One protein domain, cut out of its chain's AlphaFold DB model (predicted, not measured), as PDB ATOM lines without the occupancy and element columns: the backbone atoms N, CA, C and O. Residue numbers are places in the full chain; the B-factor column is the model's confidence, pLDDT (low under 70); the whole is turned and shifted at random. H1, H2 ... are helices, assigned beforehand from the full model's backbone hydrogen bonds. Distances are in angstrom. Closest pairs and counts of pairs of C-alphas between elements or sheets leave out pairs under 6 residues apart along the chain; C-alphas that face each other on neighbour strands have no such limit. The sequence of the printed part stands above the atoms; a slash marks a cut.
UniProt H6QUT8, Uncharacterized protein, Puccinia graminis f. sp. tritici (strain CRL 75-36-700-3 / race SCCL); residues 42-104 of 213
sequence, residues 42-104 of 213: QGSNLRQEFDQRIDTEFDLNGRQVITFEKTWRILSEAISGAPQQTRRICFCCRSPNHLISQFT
ATOM      1  N   GLN A  42      48.122  31.048  -6.092       82.94
ATOM      2  CA  GLN A  42      46.962  31.020  -6.981       82.94
ATOM      3  C   GLN A  42      46.009  29.880  -6.588       82.94
ATOM      4  O   GLN A  42      46.443  28.778  -6.254       82.94
ATOM      5  N   GLY A  43      44.701  30.154  -6.595       80.12
ATOM      6  CA  GLY A  43      43.666  29.181  -6.221       80.12
ATOM      7  C   GLY A  43      43.498  28.945  -4.715       80.12
ATOM      8  O   GLY A  43      42.658  28.138  -4.318       80.12
ATOM      9  N   SER A  44      44.253  29.642  -3.860       84.88
ATOM     10  CA  SER A  44      44.003  29.614  -2.417       84.88
ATOM     11  C   SER A  44      42.706  30.350  -2.059       84.88
ATOM     12  O   SER A  44      42.313  31.312  -2.717       84.88
ATOM     13  N   ASN A  45      42.043  29.927  -0.979       85.69
ATOM     14  CA  ASN A  45      40.853  30.627  -0.483       85.69
ATOM     15  C   ASN A  45      41.185  32.061  -0.029       85.69
ATOM     16  O   ASN A  45      40.387  32.967  -0.236       85.69
ATOM     17  N   LEU A  46      42.400  32.275   0.493       87.12
ATOM     18  CA  LEU A  46      42.912  33.608   0.810       87.12
ATOM     19  C   LEU A  46      42.979  34.497  -0.435       87.12
ATOM     20  O   LEU A  46      42.596  35.659  -0.368       87.12
ATOM     21  N   ARG A  47      43.443  33.951  -1.566       87.62
ATOM     22  CA  ARG A  47      43.489  34.682  -2.832       87.62
ATOM     23  C   ARG A  47      42.094  35.069  -3.312       87.62
ATOM     24  O   ARG A  47      41.895  36.215  -3.671       87.62
ATOM     25  N   GLN A  48      41.132  34.150  -3.244       87.69
ATOM     26  CA  GLN A  48      39.742  34.425  -3.632       87.69
ATOM     27  C   GLN A  48      39.102  35.530  -2.781       87.69
ATOM     28  O   GLN A  48      38.489  36.439  -3.328       87.69
ATOM     29  N   GLU A  49      39.271  35.474  -1.458       89.00
ATOM     30  CA  GLU A  49      38.784  36.515  -0.543       89.00
ATOM     31  C   GLU A  49      39.478  37.858  -0.777       89.00
ATOM     32  O   GLU A  49      38.839  38.908  -0.748       89.00
ATOM     33  N   PHE A  50      40.791  37.835  -1.011       89.69
ATOM     34  CA  PHE A  50      41.554  39.035  -1.322       89.69
ATOM     35  C   PHE A  50      41.073  39.675  -2.629       89.69
ATOM     36  O   PHE A  50      40.716  40.850  -2.615       89.69
ATOM     37  N   ASP A  51      40.985  38.901  -3.714       89.19
ATOM     38  CA  ASP A  51      40.537  39.375  -5.027       89.19
ATOM     39  C   ASP A  51      39.099  39.926  -4.943       89.19
ATOM     40  O   ASP A  51      38.843  41.046  -5.373       89.19
ATOM     41  N   GLN A  52      38.180  39.223  -4.265       90.56
ATOM     42  CA  GLN A  52      36.799  39.685  -4.073       90.56
ATOM     43  C   GLN A  52      36.718  41.032  -3.338       90.56
ATOM     44  O   GLN A  52      35.905  41.900  -3.679       90.56
ATOM     45  N   ARG A  53      37.529  41.212  -2.293       89.75
ATOM     46  CA  ARG A  53      37.556  42.464  -1.525       89.75
ATOM     47  C   ARG A  53      38.212  43.588  -2.311       89.75
ATOM     48  O   ARG A  53      37.767  44.725  -2.195       89.75
ATOM     49  N   ILE A  54      39.229  43.276  -3.110       89.19
ATOM     50  CA  ILE A  54      39.841  44.227  -4.036       89.19
ATOM     51  C   ILE A  54      38.816  44.688  -5.069       89.19
ATOM     52  O   ILE A  54      38.666  45.893  -5.231       89.19
ATOM     53  N   ASP A  55      38.054  43.779  -5.676       89.56
ATOM     54  CA  ASP A  55      37.002  44.122  -6.641       89.56
ATOM     55  C   ASP A  55      35.914  44.996  -6.003       89.56
ATOM     56  O   ASP A  55      35.547  46.041  -6.540       89.56
ATOM     57  N   THR A  56      35.460  44.626  -4.803       89.19
ATOM     58  CA  THR A  56      34.468  45.409  -4.048       89.19
ATOM     59  C   THR A  56      34.984  46.818  -3.760       89.19
ATOM     60  O   THR A  56      34.280  47.807  -3.953       89.19
ATOM     61  N   GLU A  57      36.228  46.930  -3.300       86.94
ATOM     62  CA  GLU A  57      36.840  48.216  -2.996       86.94
ATOM     63  C   GLU A  57      37.115  49.032  -4.268       86.94
ATOM     64  O   GLU A  57      36.994  50.257  -4.264       86.94
ATOM     65  N   PHE A  58      37.453  48.375  -5.374       86.81
ATOM     66  CA  PHE A  58      37.653  49.009  -6.670       86.81
ATOM     67  C   PHE A  58      36.352  49.625  -7.195       86.81
ATOM     68  O   PHE A  58      36.349  50.779  -7.635       86.81
ATOM     69  N   ASP A  59      35.236  48.906  -7.071       88.88
ATOM     70  CA  ASP A  59      33.907  49.408  -7.422       88.88
ATOM     71  C   ASP A  59      33.489  50.581  -6.523       88.88
ATOM     72  O   ASP A  59      33.015  51.605  -7.022       88.88
ATOM     73  N   LEU A  60      33.740  50.492  -5.210       87.75
ATOM     74  CA  LEU A  60      33.441  51.568  -4.257       87.75
ATOM     75  C   LEU A  60      34.265  52.840  -4.504       87.75
ATOM     76  O   LEU A  60      33.764  53.943  -4.292       87.75
ATOM     77  N   ASN A  61      35.506  52.712  -4.981       87.06
ATOM     78  CA  ASN A  61      36.360  53.856  -5.324       87.06
ATOM     79  C   ASN A  61      36.127  54.389  -6.747       87.06
ATOM     80  O   ASN A  61      36.919  55.195  -7.235       87.06
ATOM     81  N   GLY A  62      35.073  53.946  -7.441       84.12
ATOM     82  CA  GLY A  62      34.766  54.420  -8.789       84.12
ATOM     83  C   GLY A  62      35.831  54.030  -9.816       84.12
ATOM     84  O   GLY A  62      36.124  54.813 -10.718       84.12
ATOM     85  N   ARG A  63      36.414  52.832  -9.675       81.69
ATOM     86  CA  ARG A  63      37.458  52.271 -10.555       81.69
ATOM     87  C   ARG A  63      38.768  53.055 -10.574       81.69
ATOM     88  O   ARG A  63      39.506  53.030 -11.559       81.69
ATOM     89  N   GLN A  64      39.059  53.760  -9.488       80.31
ATOM     90  CA  GLN A  64      40.366  54.371  -9.286       80.31
ATOM     91  C   GLN A  64      41.378  53.351  -8.766       80.31
ATOM     92  O   GLN A  64      41.028  52.369  -8.111       80.31
ATOM     93  N   VAL A  65      42.655  53.609  -9.055       78.25
ATOM     94  CA  VAL A  65      43.769  52.780  -8.587       78.25
ATOM     95  C   VAL A  65      43.786  52.772  -7.056       78.25
ATOM     96  O   VAL A  65      43.808  53.823  -6.414       78.25
ATOM     97  N   ILE A  66      43.759  51.576  -6.469       81.69
ATOM     98  CA  ILE A  66      43.778  51.386  -5.017       81.69
ATOM     99  C   ILE A  66      45.206  51.615  -4.519       81.69
ATOM    100  O   ILE A  66      46.161  51.052  -5.052       81.69
ATOM    101  N   THR A  67      45.368  52.434  -3.481       84.88
ATOM    102  CA  THR A  67      46.690  52.682  -2.893       84.88
ATOM    103  C   THR A  67      47.248  51.427  -2.218       84.88
ATOM    104  O   THR A  67      46.510  50.538  -1.777       84.88
ATOM    105  N   PHE A  68      48.575  51.362  -2.090       84.12
ATOM    106  CA  PHE A  68      49.247  50.246  -1.423       84.12
ATOM    107  C   PHE A  68      48.735  50.023   0.008       84.12
ATOM    108  O   PHE A  68      48.385  48.904   0.369       84.12
ATOM    109  N   GLU A  69      48.621  51.084   0.808       85.62
ATOM    110  CA  GLU A  69      48.156  51.008   2.201       85.62
ATOM    111  C   GLU A  69      46.762  50.385   2.310       85.62
ATOM    112  O   GLU A  69      46.489  49.561   3.185       85.62
ATOM    113  N   LYS A  70      45.881  50.750   1.377       86.25
ATOM    114  CA  LYS A  70      44.512  50.248   1.325       86.25
ATOM    115  C   LYS A  70      44.479  48.782   0.898       86.25
ATOM    116  O   LYS A  70      43.798  47.980   1.531       86.25
ATOM    117  N   THR A  71      45.295  48.416  -0.085       87.62
ATOM    118  CA  THR A  71      45.506  47.023  -0.515       87.62
ATOM    119  C   THR A  71      46.053  46.158   0.622       87.62
ATOM    120  O   THR A  71      45.560  45.059   0.867       87.62
ATOM    121  N   TRP A  72      47.030  46.664   1.378       86.19
ATOM    122  CA  TRP A  72      47.595  45.976   2.537       86.19
ATOM    123  C   TRP A  72      46.563  45.779   3.652       86.19
ATOM    124  O   TRP A  72      46.505  44.712   4.272       86.19
ATOM    125  N   ARG A  73      45.706  46.778   3.891       88.50
ATOM    126  CA  ARG A  73      44.588  46.657   4.834       88.50
ATOM    127  C   ARG A  73      43.620  45.559   4.398       88.50
ATOM    128  O   ARG A  73      43.273  44.712   5.214       88.50
ATOM    129  N   ILE A  74      43.254  45.528   3.117       89.19
ATOM    130  CA  ILE A  74      42.382  44.492   2.546       89.19
ATOM    131  C   ILE A  74      43.008  43.109   2.697       89.19
ATOM    132  O   ILE A  74      42.323  42.181   3.117       89.19
ATOM    133  N   LEU A  75      44.308  42.967   2.432       88.31
ATOM    134  CA  LEU A  75      45.014  41.708   2.655       88.31
ATOM    135  C   LEU A  75      44.993  41.301   4.132       88.31
ATOM    136  O   LEU A  75      44.755  40.140   4.446       88.31
ATOM    137  N   SER A  76      45.208  42.246   5.045       86.19
ATOM    138  CA  SER A  76      45.184  41.985   6.490       86.19
ATOM    139  C   SER A  76      43.803  41.513   6.957       86.19
ATOM    140  O   SER A  76      43.685  40.558   7.731       86.19
ATOM    141  N   GLU A  77      42.744  42.142   6.448       86.44
ATOM    142  CA  GLU A  77      41.367  41.718   6.689       86.44
ATOM    143  C   GLU A  77      41.053  40.375   6.028       86.44
ATOM    144  O   GLU A  77      40.376  39.555   6.641       86.44
ATOM    145  N   ALA A  78      41.571  40.110   4.828       86.00
ATOM    146  CA  ALA A  78      41.434  38.823   4.157       86.00
ATOM    147  C   ALA A  78      42.163  37.719   4.933       86.00
ATOM    148  O   ALA A  78      41.625  36.637   5.077       86.00
ATOM    149  N   ILE A  79      43.332  37.971   5.525       84.50
ATOM    150  CA  ILE A  79      44.020  36.996   6.391       84.50
ATOM    151  C   ILE A  79      43.217  36.735   7.672       84.50
ATOM    152  O   ILE A  79      43.142  35.597   8.137       84.50
ATOM    153  N   SER A  80      42.621  37.782   8.247       79.56
ATOM    154  CA  SER A  80      41.853  37.688   9.497       79.56
ATOM    155  C   SER A  80      40.467  37.064   9.297       79.56
ATOM    156  O   SER A  80      39.946  36.403  10.194       79.56
ATOM    157  N   GLY A  81      39.866  37.315   8.135       67.38
ATOM    158  CA  GLY A  81      38.509  36.927   7.770       67.38
ATOM    159  C   GLY A  81      38.434  35.708   6.860       67.38
ATOM    160  O   GLY A  81      37.368  35.099   6.801       67.38
ATOM    161  N   ALA A  82      39.533  35.317   6.199       59.28
ATOM    162  CA  ALA A  82      39.598  34.058   5.477       59.28
ATOM    163  C   ALA A  82      39.244  32.975   6.488       59.28
ATOM    164  O   ALA A  82      39.948  32.826   7.501       59.28
ATOM    165  N   PRO A  83      38.152  32.228   6.265       52.91
ATOM    166  CA  PRO A  83      37.879  31.080   7.084       52.91
ATOM    167  C   PRO A  83      39.095  30.191   6.897       52.91
ATOM    168  O   PRO A  83      39.319  29.631   5.825       52.91
ATOM    169  N   GLN A  84      39.918  30.093   7.938       51.97
ATOM    170  CA  GLN A  84      40.827  28.983   8.111       51.97
ATOM    171  C   GLN A  84      39.966  27.743   7.879       51.97
ATOM    172  O   GLN A  84      39.258  27.292   8.775       51.97
ATOM    173  N   GLN A  85      39.994  27.202   6.658       49.94
ATOM    174  CA  GLN A  85      39.375  25.931   6.310       49.94
ATOM    175  C   GLN A  85      40.127  24.769   6.968       49.94
ATOM    176  O   GLN A  85      39.933  23.608   6.616       49.94
ATOM    177  N   THR A  86      40.859  25.031   8.047       51.00
ATOM    178  CA  THR A  86      40.681  24.245   9.260       51.00
ATOM    179  C   THR A  86      39.201  24.289   9.651       51.00
ATOM    180  O   THR A  86      38.817  24.920  10.637       51.00
ATOM    181  N   ARG A  87      38.349  23.589   8.875       56.47
ATOM    182  CA  ARG A  87      37.087  23.036   9.364       56.47
ATOM    183  C   ARG A  87      37.435  22.587  10.768       56.47
ATOM    184  O   ARG A  87      38.327  21.747  10.916       56.47
ATOM    185  N   ARG A  88      36.886  23.240  11.794       59.16
ATOM    186  CA  ARG A  88      37.148  22.845  13.176       59.16
ATOM    187  C   ARG A  88      36.386  21.545  13.350       59.16
ATOM    188  O   ARG A  88      35.251  21.509  13.799       59.16
ATOM    189  N   ILE A  89      37.003  20.499  12.825       65.62
ATOM    190  CA  ILE A  89      36.575  19.128  12.882       65.62
ATOM    191  C   ILE A  89      36.592  18.824  14.370       65.62
ATOM    192  O   ILE A  89      37.640  18.937  15.013       65.62
ATOM    193  N   CYS A  90      35.432  18.511  14.939       65.06
ATOM    194  CA  CYS A  90      35.392  18.113  16.335       65.06
ATOM    195  C   CYS A  90      36.333  16.918  16.519       65.06
ATOM    196  O   CYS A  90      36.193  15.899  15.838       65.06
ATOM    197  N   PHE A  91      37.289  17.039  17.441       63.62
ATOM    198  CA  PHE A  91      38.305  16.009  17.663       63.62
ATOM    199  C   PHE A  91      37.681  14.668  18.096       63.62
ATOM    200  O   PHE A  91      38.248  13.612  17.834       63.62
ATOM    201  N   CYS A  92      36.482  14.703  18.693       62.03
ATOM    202  CA  CYS A  92      35.763  13.521  19.168       62.03
ATOM    203  C   CYS A  92      34.987  12.777  18.069       62.03
ATOM    204  O   CYS A  92      34.927  11.554  18.106       62.03
ATOM    205  N   CYS A  93      34.384  13.472  17.098       75.88
ATOM    206  CA  CYS A  93      33.467  12.837  16.130       75.88
ATOM    207  C   CYS A  93      33.792  13.109  14.656       75.88
ATOM    208  O   CYS A  93      33.072  12.663  13.767       75.88
ATOM    209  N   ARG A  94      34.854  13.868  14.383       65.94
ATOM    210  CA  ARG A  94      35.275  14.295  13.047       65.94
ATOM    211  C   ARG A  94      34.217  15.040  12.210       65.94
ATOM    212  O   ARG A  94      34.397  15.207  11.005       65.94
ATOM    213  N   SER A  95      33.140  15.535  12.822       71.62
ATOM    214  CA  SER A  95      32.122  16.311  12.107       71.62
ATOM    215  C   SER A  95      32.542  17.783  11.934       71.62
ATOM    216  O   SER A  95      33.207  18.333  12.818       71.62
ATOM    217  N   PRO A  96      32.172  18.439  10.816       60.16
ATOM    218  CA  PRO A  96      32.614  19.801  10.502       60.16
ATOM    219  C   PRO A  96      31.797  20.935  11.156       60.16
ATOM    220  O   PRO A  96      31.986  22.079  10.763       60.16
ATOM    221  N   ASN A  97      30.914  20.668  12.129       58.44
ATOM    222  CA  ASN A  97      29.877  21.639  12.531       58.44
ATOM    223  C   ASN A  97      29.777  21.972  14.030       58.44
ATOM    224  O   ASN A  97      28.829  22.642  14.425       58.44
ATOM    225  N   HIS A  98      30.718  21.556  14.883       62.22
ATOM    226  CA  HIS A  98      30.736  22.056  16.263       62.22
ATOM    227  C   HIS A  98      32.137  22.109  16.871       62.22
ATOM    228  O   HIS A  98      33.009  21.285  16.601       62.22
ATOM    229  N   LEU A  99      32.325  23.101  17.739       59.69
ATOM    230  CA  LEU A  99      33.503  23.239  18.585       59.69
ATOM    231  C   LEU A  99      33.378  22.295  19.787       59.69
ATOM    232  O   LEU A  99      32.276  22.065  20.277       59.69
ATOM    233  N   ILE A 100      34.513  21.812  20.304       56.28
ATOM    234  CA  ILE A 100      34.620  20.928  21.487       56.28
ATOM    235  C   ILE A 100      33.750  21.406  22.672       56.28
ATOM    236  O   ILE A 100      33.243  20.589  23.430       56.28
ATOM    237  N   SER A 101      33.500  22.715  22.786       54.97
ATOM    238  CA  SER A 101      32.666  23.315  23.836       54.97
ATOM    239  C   SER A 101      31.171  22.952  23.793       54.97
ATOM    240  O   SER A 101      30.473  23.254  24.756       54.97
ATOM    241  N   GLN A 102      30.664  22.349  22.713       55.56
ATOM    242  CA  GLN A 102      29.262  21.911  22.598       55.56
ATOM    243  C   GLN A 102      29.099  20.386  22.681       55.56
ATOM    244  O   GLN A 102      27.989  19.876  22.538       55.56
ATOM    245  N   PHE A 103      30.183  19.639  22.919       49.34
ATOM    246  CA  PHE A 103      30.096  18.197  23.121       49.34
ATOM    247  C   PHE A 103      29.682  17.911  24.566       49.34
ATOM    248  O   PHE A 103      30.515  17.709  25.448       49.34
ATOM    249  N   THR A 104      28.378  17.916  24.828       56.72
ATOM    250  CA  THR A 104      27.847  17.299  26.043       56.72
ATOM    251  C   THR A 104      27.974  15.793  25.841       56.72
ATOM    252  O   THR A 104      27.273  15.214  25.012       56.72
TER     253      THR A 104
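AT A GLANCE: This is residues 42 to 104 of the 213 residues of an uncharacterized protein of Puccinia graminis f. sp. tritici (strain CRL 75-36-700-3 / race SCCL) (UniProt H6QUT8). Two helices, H1 and H2, meet as a V, close together near Phe 50 and Ala 78 and spread wide where the link of residues 61 to 67 crosses between them; from the narrow end of the V a long tail, residues 82 to 104, runs away and folds back on itself in a loose loop near its end. The tail makes much of the length. The printed part has 63 residues with two named helices, H1 then H2, and no named strand; the class is all helix, though under half of the residues, 30 of 63, are in named elements. The whole is extended, with a radius of gyration of the C-alphas of 16.6 A and spans of 52 by 22 by 17 A.

HOW THE PARTS SIT: Start with H1, residues 45 to 60, and go on through a short link to H2, residues 68 to 81. The two touch, and their closest C-alphas are those of Phe 50 and Ala 78, 5.5 A apart. They run opposite ways at a steep tilt of 48 degrees. In both helices every O i to N i+4 pair is within hydrogen-bond range.

IN THESE COORDINATES: Find C-alpha 45 at (40.853, 30.627, -0.483); from there H1 runs 22.5 A to C-alpha 60. H2 begins at C-alpha 68, at (49.247, 50.246, -1.423), and runs 19.4 A to C-alpha 81 at (38.509, 36.927, 7.770).

THE WHOLE: The two C-alphas farthest apart are those of Gln 64 and Thr 104, at 52.7 A. The printed part has no cut. In the B-factor column you will find pLDDT under 70 at residues 81 to 92, 94 and 96 to 104; the mean of the printed part is 76.0.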